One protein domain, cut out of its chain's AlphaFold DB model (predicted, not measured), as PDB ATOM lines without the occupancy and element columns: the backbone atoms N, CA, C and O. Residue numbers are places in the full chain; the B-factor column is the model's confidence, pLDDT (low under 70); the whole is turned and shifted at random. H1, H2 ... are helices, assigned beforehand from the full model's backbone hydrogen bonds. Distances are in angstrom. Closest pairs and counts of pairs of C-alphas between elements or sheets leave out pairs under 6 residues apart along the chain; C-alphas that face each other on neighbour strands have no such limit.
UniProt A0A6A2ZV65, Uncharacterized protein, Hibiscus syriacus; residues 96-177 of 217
ATOM      1  N   LYS A  96     165.719 186.641 202.100       69.75
ATOM      2  CA  LYS A  96     164.879 187.566 201.304       69.75
ATOM      3  C   LYS A  96     165.693 188.401 200.301       69.75
ATOM      4  O   LYS A  96     165.211 188.699 199.215       69.75
ATOM      5  N   VAL A  97     166.943 188.725 200.640       71.50
ATOM      6  CA  VAL A  97     167.870 189.475 199.774       71.50
ATOM      7  C   VAL A  97     168.273 188.674 198.528       71.50
ATOM      8  O   VAL A  97     168.326 189.231 197.436       71.50
ATOM      9  N   GLN A  98     168.488 187.361 198.652       69.62
ATOM     10  CA  GLN A  98     168.859 186.494 197.524       69.62
ATOM     11  C   GLN A  98     167.681 186.259 196.570       69.62
ATOM     12  O   GLN A  98     167.882 186.129 195.363       69.62
ATOM     13  N   VAL A  99     166.451 186.252 197.089       71.25
ATOM     14  CA  VAL A  99     165.232 186.176 196.269       71.25
ATOM     15  C   VAL A  99     165.027 187.474 195.487       71.25
ATOM     16  O   VAL A  99     164.796 187.425 194.283       71.25
ATOM     17  N   LEU A 100     165.192 188.638 196.128       74.88
ATOM     18  CA  LEU A 100     165.101 189.934 195.447       74.88
ATOM     19  C   LEU A 100     166.175 190.103 194.370       74.88
ATOM     20  O   LEU A 100     165.865 190.545 193.267       74.88
ATOM     21  N   GLN A 101     167.418 189.703 194.654       75.44
ATOM     22  CA  GLN A 101     168.496 189.730 193.667       75.44
ATOM     23  C   GLN A 101     168.190 188.819 192.473       75.44
ATOM     24  O   GLN A 101     168.419 189.227 191.340       75.44
ATOM     25  N   TYR A 102     167.647 187.621 192.708       75.25
ATOM     26  CA  TYR A 102     167.244 186.700 191.643       75.25
ATOM     27  C   TYR A 102     166.141 187.289 190.757       75.25
ATOM     28  O   TYR A 102     166.264 187.278 189.535       75.25
ATOM     29  N   VAL A 103     165.096 187.856 191.363       80.88
ATOM     30  CA  VAL A 103     163.990 188.481 190.627       80.88
ATOM     31  C   VAL A 103     164.495 189.678 189.821       80.88
ATOM     32  O   VAL A 103     164.217 189.770 188.630       80.88
ATOM     33  N   PHE A 104     165.300 190.556 190.424       79.31
ATOM     34  CA  PHE A 104     165.870 191.709 189.727       79.31
ATOM     35  C   PHE A 104     166.802 191.304 188.577       79.31
ATOM     36  O   PHE A 104     166.704 191.878 187.497       79.31
ATOM     37  N   LEU A 105     167.659 190.289 188.756       77.81
ATOM     38  CA  LEU A 105     168.497 189.763 187.671       77.81
ATOM     39  C   LEU A 105     167.653 189.168 186.542       77.81
ATOM     40  O   LEU A 105     167.969 189.407 185.382       77.81
ATOM     41  N   LYS A 106     166.573 188.440 186.864       80.75
ATOM     42  CA  LYS A 106     165.663 187.867 185.862       80.75
ATOM     43  C   LYS A 106     165.080 188.962 184.966       80.75
ATOM     44  O   LYS A 106     165.176 188.879 183.746       80.75
ATOM     45  N   TRP A 107     164.546 190.019 185.576       91.75
ATOM     46  CA  TRP A 107     163.961 191.146 184.844       91.75
ATOM     47  C   TRP A 107     165.014 192.004 184.131       91.75
ATOM     48  O   TRP A 107     164.788 192.436 183.004       91.75
ATOM     49  N   SER A 108     166.188 192.211 184.732       86.44
ATOM     50  CA  SER A 108     167.286 192.952 184.099       86.44
ATOM     51  C   SER A 108     167.867 192.217 182.891       86.44
ATOM     52  O   SER A 108     168.254 192.876 181.928       86.44
ATOM     53  N   LEU A 109     167.946 190.883 182.925       79.81
ATOM     54  CA  LEU A 109     168.374 190.081 181.778       79.81
ATOM     55  C   LEU A 109     167.349 190.160 180.646       79.81
ATOM     56  O   LEU A 109     167.745 190.397 179.509       79.81
ATOM     57  N   ALA A 110     166.054 190.057 180.957       85.44
ATOM     58  CA  ALA A 110     164.992 190.236 179.967       85.44
ATOM     59  C   ALA A 110     165.068 191.620 179.296       85.44
ATOM     60  O   ALA A 110     165.060 191.724 178.070       85.44
ATOM     61  N   PHE A 111     165.252 192.683 180.087       92.38
ATOM     62  CA  PHE A 111     165.441 194.036 179.561       92.38
ATOM     63  C   PHE A 111     166.700 194.163 178.689       92.38
ATOM     64  O   PHE A 111     166.657 194.792 177.634       92.38
ATOM     65  N   LEU A 112     167.821 193.561 179.098       88.06
ATOM     66  CA  LEU A 112     169.075 193.624 178.347       88.06
ATOM     67  C   LEU A 112     168.970 192.908 176.995       88.06
ATOM     68  O   LEU A 112     169.463 193.430 175.999       88.06
ATOM     69  N   VAL A 113     168.305 191.751 176.944       91.88
ATOM     70  CA  VAL A 113     168.044 191.030 175.687       91.88
ATOM     71  C   VAL A 113     167.186 191.883 174.751       91.88
ATOM     72  O   VAL A 113     167.534 192.029 173.578       91.88
ATOM     73  N   GLY A 114     166.130 192.518 175.269       91.81
ATOM     74  CA  GLY A 114     165.306 193.449 174.494       91.81
ATOM     75  C   GLY A 114     166.097 194.656 173.976       91.81
ATOM     76  O   GLY A 114     166.031 194.981 172.793       91.81
ATOM     77  N   LEU A 115     166.913 195.283 174.830       95.44
ATOM     78  CA  LEU A 115     167.732 196.442 174.465       95.44
ATOM     79  C   LEU A 115     168.787 196.102 173.408       95.44
ATOM     80  O   LEU A 115     168.969 196.864 172.461       95.44
ATOM     81  N   LEU A 116     169.467 194.962 173.539       92.19
ATOM     82  CA  LEU A 116     170.442 194.509 172.547       92.19
ATOM     83  C   LEU A 116     169.765 194.192 171.211       92.19
ATOM     84  O   LEU A 116     170.265 194.611 170.171       92.19
ATOM     85  N   THR A 117     168.614 193.519 171.233       94.69
ATOM     86  CA  THR A 117     167.859 193.192 170.014       94.69
ATOM     87  C   THR A 117     167.374 194.459 169.308       94.69
ATOM     88  O   THR A 117     167.587 194.608 168.105       94.69
ATOM     89  N   GLY A 118     166.821 195.427 170.046       93.56
ATOM     90  CA  GLY A 118     166.421 196.726 169.497       93.56
ATOM     91  C   GLY A 118     167.604 197.541 168.962       93.56
ATOM     92  O   GLY A 118     167.516 198.149 167.893       93.56
ATOM     93  N   LEU A 119     168.751 197.518 169.647       96.06
ATOM     94  CA  LEU A 119     169.972 198.163 169.160       96.06
ATOM     95  C   LEU A 119     170.458 197.524 167.851       96.06
ATOM     96  O   LEU A 119     170.791 198.233 166.908       96.06
ATOM     97  N   ILE A 120     170.459 196.195 167.758       94.75
ATOM     98  CA  ILE A 120     170.812 195.488 166.522       94.75
ATOM     99  C   ILE A 120     169.832 195.857 165.401       94.75
ATOM    100  O   ILE A 120     170.272 196.198 164.305       94.75
ATOM    101  N   ALA A 121     168.524 195.868 165.672       92.62
ATOM    102  CA  ALA A 121     167.502 196.229 164.689       92.62
ATOM    103  C   ALA A 121     167.683 197.660 164.150       92.62
ATOM    104  O   ALA A 121     167.683 197.880 162.938       92.62
ATOM    105  N   THR A 122     167.910 198.633 165.036       95.00
ATOM    106  CA  THR A 122     168.161 200.029 164.636       95.00
ATOM    107  C   THR A 122     169.453 200.187 163.834       95.00
ATOM    108  O   THR A 122     169.461 200.916 162.843       95.00
ATOM    109  N   LEU A 123     170.525 199.473 164.195       93.19
ATOM    110  CA  LEU A 123     171.778 199.467 163.434       93.19
ATOM    111  C   LEU A 123     171.609 198.850 162.041       93.19
ATOM    112  O   LEU A 123     172.158 199.382 161.078       93.19
ATOM    113  N   ILE A 124     170.839 197.764 161.919       91.12
ATOM    114  CA  ILE A 124     170.517 197.147 160.625       91.12
ATOM    115  C   ILE A 124     169.765 198.147 159.744       91.12
ATOM    116  O   ILE A 124     170.172 198.375 158.606       91.12
ATOM    117  N   ASN A 125     168.718 198.787 160.271       92.69
ATOM    118  CA  ASN A 125     167.939 199.762 159.512       92.69
ATOM    119  C   ASN A 125     168.803 200.952 159.058       92.69
ATOM    120  O   ASN A 125     168.813 201.305 157.880       92.69
ATOM    121  N   LEU A 126     169.615 201.501 159.968       93.69
ATOM    122  CA  LEU A 126     170.544 202.592 159.670       93.69
ATOM    123  C   LEU A 126     171.582 202.196 158.606       93.69
ATOM    124  O   LEU A 126     171.942 203.008 157.753       93.69
ATOM    125  N   ALA A 127     172.085 200.962 158.640       89.00
ATOM    126  CA  ALA A 127     173.028 200.471 157.643       89.00
ATOM    127  C   ALA A 127     172.373 200.354 156.259       89.00
ATOM    128  O   ALA A 127     172.949 200.816 155.273       89.00
ATOM    129  N   ILE A 128     171.165 199.788 156.180       90.31
ATOM    130  CA  ILE A 128     170.420 199.633 154.923       90.31
ATOM    131  C   ILE A 128     170.114 201.001 154.309       90.31
ATOM    132  O   ILE A 128     170.372 201.204 153.122       90.31
ATOM    133  N   GLU A 129     169.630 201.950 155.112       91.19
ATOM    134  CA  GLU A 129     169.304 203.303 154.658       91.19
ATOM    135  C   GLU A 129     170.539 204.027 154.107       91.19
ATOM    136  O   GLU A 129     170.509 204.558 152.995       91.19
ATOM    137  N   ASN A 130     171.667 203.971 154.821       92.69
ATOM    138  CA  ASN A 130     172.910 204.595 154.370       92.69
ATOM    139  C   ASN A 130     173.458 203.961 153.082       92.69
ATOM    140  O   ASN A 130     173.909 204.673 152.180       92.69
ATOM    141  N   ILE A 131     173.408 202.631 152.962       88.62
ATOM    142  CA  ILE A 131     173.865 201.919 151.759       88.62
ATOM    143  C   ILE A 131     172.959 202.251 150.566       88.62
ATOM    144  O   ILE A 131     173.456 202.507 149.464       88.62
ATOM    145  N   ALA A 132     171.641 202.287 150.771       87.69
ATOM    146  CA  ALA A 132     170.684 202.673 149.741       87.69
ATOM    147  C   ALA A 132     170.888 204.132 149.302       87.69
ATOM    148  O   ALA A 132     170.930 204.400 148.099       87.69
ATOM    149  N   GLY A 133     171.101 205.047 150.251       89.06
ATOM    150  CA  GLY A 133     171.391 206.454 149.986       89.06
ATOM    151  C   GLY A 133     172.671 206.650 149.173       89.06
ATOM    152  O   GLY A 133     172.649 207.339 148.152       89.06
ATOM    153  N   TYR A 134     173.767 205.980 149.548       88.44
ATOM    154  CA  TYR A 134     175.028 206.050 148.800       88.44
ATOM    155  C   TYR A 134     174.883 205.502 147.373       88.44
ATOM    156  O   TYR A 134     175.359 206.115 146.416       88.44
ATOM    157  N   LYS A 135     174.177 204.377 147.210       86.50
ATOM    158  CA  LYS A 135     173.900 203.768 145.901       86.50
ATOM    159  C   LYS A 135     173.121 204.720 144.992       86.50
ATOM    160  O   LYS A 135     173.489 204.881 143.830       86.50
ATOM    161  N   LEU A 136     172.070 205.354 145.512       86.81
ATOM    162  CA  LEU A 136     171.252 206.301 144.752       86.81
ATOM    163  C   LEU A 136     172.039 207.556 144.369       86.81
ATOM    164  O   LEU A 136     171.968 207.974 143.215       86.81
ATOM    165  N   LEU A 137     172.835 208.111 145.287       88.69
ATOM    166  CA  LEU A 137     173.658 209.290 145.014       88.69
ATOM    167  C   LEU A 137     174.716 209.010 143.937       88.69
ATOM    168  O   LEU A 137     174.891 209.804 143.015       88.69
ATOM    169  N   ALA A 138     175.384 207.856 144.013       86.44
ATOM    170  CA  ALA A 138     176.372 207.452 143.018       86.44
ATOM    171  C   ALA A 138     175.745 207.272 141.624       86.44
ATOM    172  O   ALA A 138     176.310 207.715 140.625       86.44
ATOM    173  N   ILE A 139     174.557 206.663 141.541       87.75
ATOM    174  CA  ILE A 139     173.841 206.475 140.270       87.75
ATOM    175  C   ILE A 139     173.361 207.805 139.699       87.75
ATOM    176  O   ILE A 139     173.484 208.016 138.494       87.75
ATOM    177  N   ALA A 140     172.855 208.707 140.544       86.88
ATOM    178  CA  ALA A 140     172.448 210.042 140.122       86.88
ATOM    179  C   ALA A 140     173.612 210.801 139.460       86.88
ATOM    180  O   ALA A 140     173.425 211.356 138.379       86.88
ATOM    181  N   GLY A 141     174.823 210.722 140.026       87.31
ATOM    182  CA  GLY A 141     176.026 211.303 139.417       87.31
ATOM    183  C   GLY A 141     176.366 210.701 138.045       87.31
ATOM    184  O   GLY A 141     176.598 211.428 137.082       87.31
ATOM    185  N   PHE A 142     176.307 209.372 137.901       85.56
ATOM    186  CA  PHE A 142     176.551 208.717 136.604       85.56
ATOM    187  C   PHE A 142     175.497 209.048 135.534       85.56
ATOM    188  O   PHE A 142     175.806 209.051 134.338       85.56
ATOM    189  N   ILE A 143     174.253 209.292 135.953       84.19
ATOM    190  CA  ILE A 143     173.153 209.712 135.078       84.19
ATOM    191  C   ILE A 143     173.382 211.140 134.576       84.19
ATOM    192  O   ILE A 143     173.166 211.398 133.392       84.19
ATOM    193  N   GLU A 144     173.846 212.045 135.439       86.44
ATOM    194  CA  GLU A 144     174.118 213.446 135.093       86.44
ATOM    195  C   GLU A 144     175.276 213.582 134.089       86.44
ATOM    196  O   GLU A 144     175.222 214.395 133.169       86.44
ATOM    197  N   GLU A 145     176.273 212.699 134.175       85.38
ATOM    198  CA  GLU A 145     177.382 212.605 133.215       85.38
ATOM    199  C   GLU A 145     177.001 211.924 131.881       85.38
ATOM    200  O   GLU A 145     177.842 211.782 130.991       85.38
ATOM    201  N   GLY A 146     175.749 211.473 131.719       81.06
ATOM    202  CA  GLY A 146     175.252 210.819 130.500       81.06
ATOM    203  C   GLY A 146     175.787 209.399 130.267       81.06
ATOM    204  O   GLY A 146     175.663 208.855 129.168       81.06
ATOM    205  N   ARG A 147     176.392 208.765 131.283       84.69
ATOM    206  CA  ARG A 147     177.061 207.451 131.190       84.69
ATOM    207  C   ARG A 147     176.231 206.337 131.832       84.69
ATOM    208  O   ARG A 147     176.682 205.644 132.745       84.69
ATOM    209  N   TYR A 148     175.036 206.099 131.295       82.19
ATOM    210  CA  TYR A 148     174.054 205.149 131.841       82.19
ATOM    211  C   TYR A 148     174.577 203.712 132.011       82.19
ATOM    212  O   TYR A 148     174.308 203.071 133.023       82.19
ATOM    213  N   ILE A 149     175.375 203.218 131.056       84.19
ATOM    214  CA  ILE A 149     175.952 201.862 131.115       84.19
ATOM    215  C   ILE A 149     176.913 201.711 132.303       84.19
ATOM    216  O   ILE A 149     176.922 200.676 132.966       84.19
ATOM    217  N   SER A 150     177.686 202.755 132.617       83.25
ATOM    218  CA  SER A 150     178.607 202.754 133.760       83.25
ATOM    219  C   SER A 150     177.846 202.730 135.088       83.25
ATOM    220  O   SER A 150     178.207 201.971 135.986       83.25
ATOM    221  N   GLY A 151     176.764 203.510 135.194       84.25
ATOM    222  CA  GLY A 151     175.884 203.504 136.365       84.25
ATOM    223  C   GLY A 151     175.193 202.154 136.584       84.25
ATOM    224  O   GLY A 151     175.105 201.686 137.718       84.25
ATOM    225  N   LEU A 152     174.778 201.481 135.502       84.56
ATOM    226  CA  LEU A 152     174.173 200.148 135.562       84.56
ATOM    227  C   LEU A 152     175.162 199.093 136.079       84.56
ATOM    228  O   LEU A 152     174.831 198.349 136.998       84.56
ATOM    229  N   ILE A 153     176.387 199.058 135.539       87.19
ATOM    230  CA  ILE A 153     177.434 198.124 135.989       87.19
ATOM    231  C   ILE A 153     177.751 198.343 137.472       87.19
ATOM    232  O   ILE A 153     177.876 197.377 138.223       87.19
ATOM    233  N   PHE A 154     177.837 199.601 137.913       87.56
ATOM    234  CA  PHE A 154     178.084 199.939 139.314       87.56
ATOM    235  C   PHE A 154     176.940 199.480 140.233       87.56
ATOM    236  O   PHE A 154     177.186 198.836 141.254       87.56
ATOM    237  N   PHE A 155     175.685 199.738 139.849       85.56
ATOM    238  CA  PHE A 155     174.507 199.282 140.592       85.56
ATOM    239  C   PHE A 155     174.460 197.756 140.701       85.56
ATOM    240  O   PHE A 155     174.339 197.220 141.803       85.56
ATOM    241  N   THR A 156     174.582 197.040 139.583       86.25
ATOM    242  CA  THR A 156     174.561 195.572 139.574       86.25
ATOM    243  C   THR A 156     175.735 194.997 140.365       86.25
ATOM    244  O   THR A 156     175.545 194.046 141.119       86.25
ATOM    245  N   GLY A 157     176.922 195.606 140.271       88.62
ATOM    246  CA  GLY A 157     178.110 195.200 141.021       88.62
ATOM    247  C   GLY A 157     177.931 195.285 142.538       88.62
ATOM    248  O   GLY A 157     178.271 194.333 143.236       88.62
ATOM    249  N   ILE A 158     177.348 196.373 143.057       87.81
ATOM    250  CA  ILE A 158     177.085 196.517 144.500       87.81
ATOM    251  C   ILE A 158     176.077 195.474 144.987       87.81
ATOM    252  O   ILE A 158     176.329 194.821 145.997       87.81
ATOM    253  N   ASN A 159     174.955 195.291 144.283       88.50
ATOM    254  CA  ASN A 159     173.954 194.297 144.690       88.50
ATOM    255  C   ASN A 159     174.543 192.874 144.651       88.50
ATOM    256  O   ASN A 159     174.363 192.116 145.597       88.50
ATOM    257  N   PHE A 160     175.324 192.537 143.618       88.81
ATOM    258  CA  PHE A 160     176.010 191.245 143.529       88.81
ATOM    259  C   PHE A 160     177.020 191.038 144.664       88.81
ATOM    260  O   PHE A 160     177.070 189.960 145.249       88.81
ATOM    261  N   PHE A 161     177.806 192.062 145.005       89.56
ATOM    262  CA  PHE A 161     178.766 191.987 146.105       89.56
ATOM    263  C   PHE A 161     178.072 191.770 147.457       89.56
ATOM    264  O   PHE A 161     178.501 190.912 148.225       89.56
ATOM    265  N   LEU A 162     176.981 192.494 147.731       85.06
ATOM    266  CA  LEU A 162     176.190 192.313 148.952       85.06
ATOM    267  C   LEU A 162     175.623 190.889 149.044       85.06
ATOM    268  O   LEU A 162     175.787 190.237 150.075       85.06
ATOM    269  N   SER A 163     175.040 190.375 147.958       87.69
ATOM    270  CA  SER A 163     174.536 188.999 147.899       87.69
ATOM    271  C   SER A 163     175.653 187.960 148.038       87.69
ATOM    272  O   SER A 163     175.466 186.951 148.712       87.69
ATOM    273  N   LEU A 164     176.835 188.204 147.463       88.38
ATOM    274  CA  LEU A 164     177.996 187.323 147.600       88.38
ATOM    275  C   LEU A 164     178.475 187.258 149.053       88.38
ATOM    276  O   LEU A 164     178.704 186.168 149.570       88.38
ATOM    277  N   VAL A 165     178.604 188.406 149.723       87.06
ATOM    278  CA  VAL A 165     178.993 188.465 151.139       87.06
ATOM    279  C   VAL A 165     177.954 187.751 151.999       87.06
ATOM    280  O   VAL A 165     178.329 186.901 152.803       87.06
ATOM    281  N   ALA A 166     176.662 188.014 151.787       82.75
ATOM    282  CA  ALA A 166     175.586 187.314 152.485       82.75
ATOM    283  C   ALA A 166     175.662 185.794 152.265       82.75
ATOM    284  O   ALA A 166     175.623 185.033 153.225       82.75
ATOM    285  N   ALA A 167     175.864 185.340 151.025       84.69
ATOM    286  CA  ALA A 167     175.983 183.923 150.693       84.69
ATOM    287  C   ALA A 167     177.216 183.262 151.327       84.69
ATOM    288  O   ALA A 167     177.109 182.150 151.844       84.69
ATOM    289  N   VAL A 168     178.374 183.931 151.324       86.56
ATOM    290  CA  VAL A 168     179.604 183.433 151.958       86.56
ATOM    291  C   VAL A 168     179.416 183.327 153.465       86.56
ATOM    292  O   VAL A 168     179.712 182.278 154.030       86.56
ATOM    293  N   LEU A 169     178.865 184.359 154.110       82.12
ATOM    294  CA  LEU A 169     178.542 184.315 155.534       82.12
ATOM    295  C   LEU A 169     177.564 183.173 155.821       82.12
ATOM    296  O   LEU A 169     177.844 182.341 156.678       82.12
ATOM    297  N   CYS A 170     176.478 183.057 155.055       81.00
ATOM    298  CA  CYS A 170     175.537 181.955 155.192       81.00
ATOM    299  C   CYS A 170     176.235 180.603 155.069       81.00
ATOM    300  O   CYS A 170     175.997 179.762 155.911       81.00
ATOM    301  N   VAL A 171     177.099 180.368 154.080       84.38
ATOM    302  CA  VAL A 171     177.769 179.068 153.881       84.38
ATOM    303  C   VAL A 171     178.827 178.781 154.951       84.38
ATOM    304  O   VAL A 171     178.936 177.641 155.401       84.38
ATOM    305  N   CYS A 172     179.587 179.787 155.381       78.81
ATOM    306  CA  CYS A 172     180.597 179.641 156.427       78.81
ATOM    307  C   CYS A 172     179.965 179.401 157.804       78.81
ATOM    308  O   CYS A 172     180.442 178.547 158.549       78.81
ATOM    309  N   PHE A 173     178.878 180.109 158.128       69.12
ATOM    310  CA  PHE A 173     178.168 179.977 159.401       69.12
ATOM    311  C   PHE A 173     177.076 178.890 159.389       69.12
ATOM    312  O   PHE A 173     176.717 178.412 160.458       69.12
ATOM    313  N   ALA A 174     176.625 178.407 158.219       56.59
ATOM    314  CA  ALA A 174     175.663 177.296 158.040       56.59
ATOM    315  C   ALA A 174     176.016 176.018 158.797       56.59
ATOM    316  O   ALA A 174     175.162 175.160 159.000       56.59
ATOM    317  N   GLN A 175     177.289 175.854 159.141       58.16
ATOM    318  CA  GLN A 175     177.772 174.701 159.884       58.16
ATOM    319  C   GLN A 175     177.426 174.787 161.388       58.16
ATOM    320  O   GLN A 175     177.684 173.834 162.118       58.16
ATOM    321  N   LEU A 176     176.800 175.883 161.849       55.19
ATOM    322  CA  LEU A 176     176.127 176.013 163.144       55.19
ATOM    323  C   LEU A 176     174.586 176.041 162.950       55.19
ATOM    324  O   LEU A 176     174.002 177.087 162.695       55.19
ATOM    325  N   GLN A 177     173.943 174.880 163.139       56.12
ATOM    326  CA  GLN A 177     172.497 174.640 163.374       56.12
ATOM    327  C   GLN A 177     171.431 174.807 162.238       56.12
ATOM    328  O   GLN A 177     171.612 175.549 161.273       56.12
TER     329      GLN A 177
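AT A GLANCE: This is residues 96 to 177 of the 217 residues of an uncharacterized protein of Hibiscus syriacus (UniProt A0A6A2ZV65). Two long helices, H1 and then H2, make a narrow helical hairpin that opens as a V: they meet beside the turn, and their far parts spread from each other. H1 is the longer arm and makes most of the length. The printed part has 82 residues, two named helices and no named strand, and its class is all helix. It is extended, with a radius of gyration of the C-alphas of 22.0 A and spans of 75 by 32 by 8 A.

HOW THE PARTS SIT: H1, residues 96 to 144, and H2, residues 148 to 173, form a helical hairpin across a tight link of 3 residues. They run opposite ways at a shallow tilt of 26 degrees. H1 touches H2 with residues 135 to 143 alone, and H2 touches H1 with residues 148 to 155 alone; the closest C-alphas, those of Phe 142 and Gly 151, are 5.3 A apart. In both helices every O i to N i+4 pair is within hydrogen-bond range.

IN THESE COORDINATES: H1 begins at C-alpha 96, (164.879, 187.566, 201.304), and measures 71.7 A from first to last C-alpha. H2 measures 37.6 A and ends at C-alpha 173, (178.168, 179.977, 159.401).

THE WHOLE: The two C-alphas farthest apart, those of Lys 96 and Gly 146, are 75.2 A apart. Residues 96 to 130 and 160 to 177 stand free. The printed part has no cut. The model's pLDDT is under 70 at residues 96, 98 and 173 to 177.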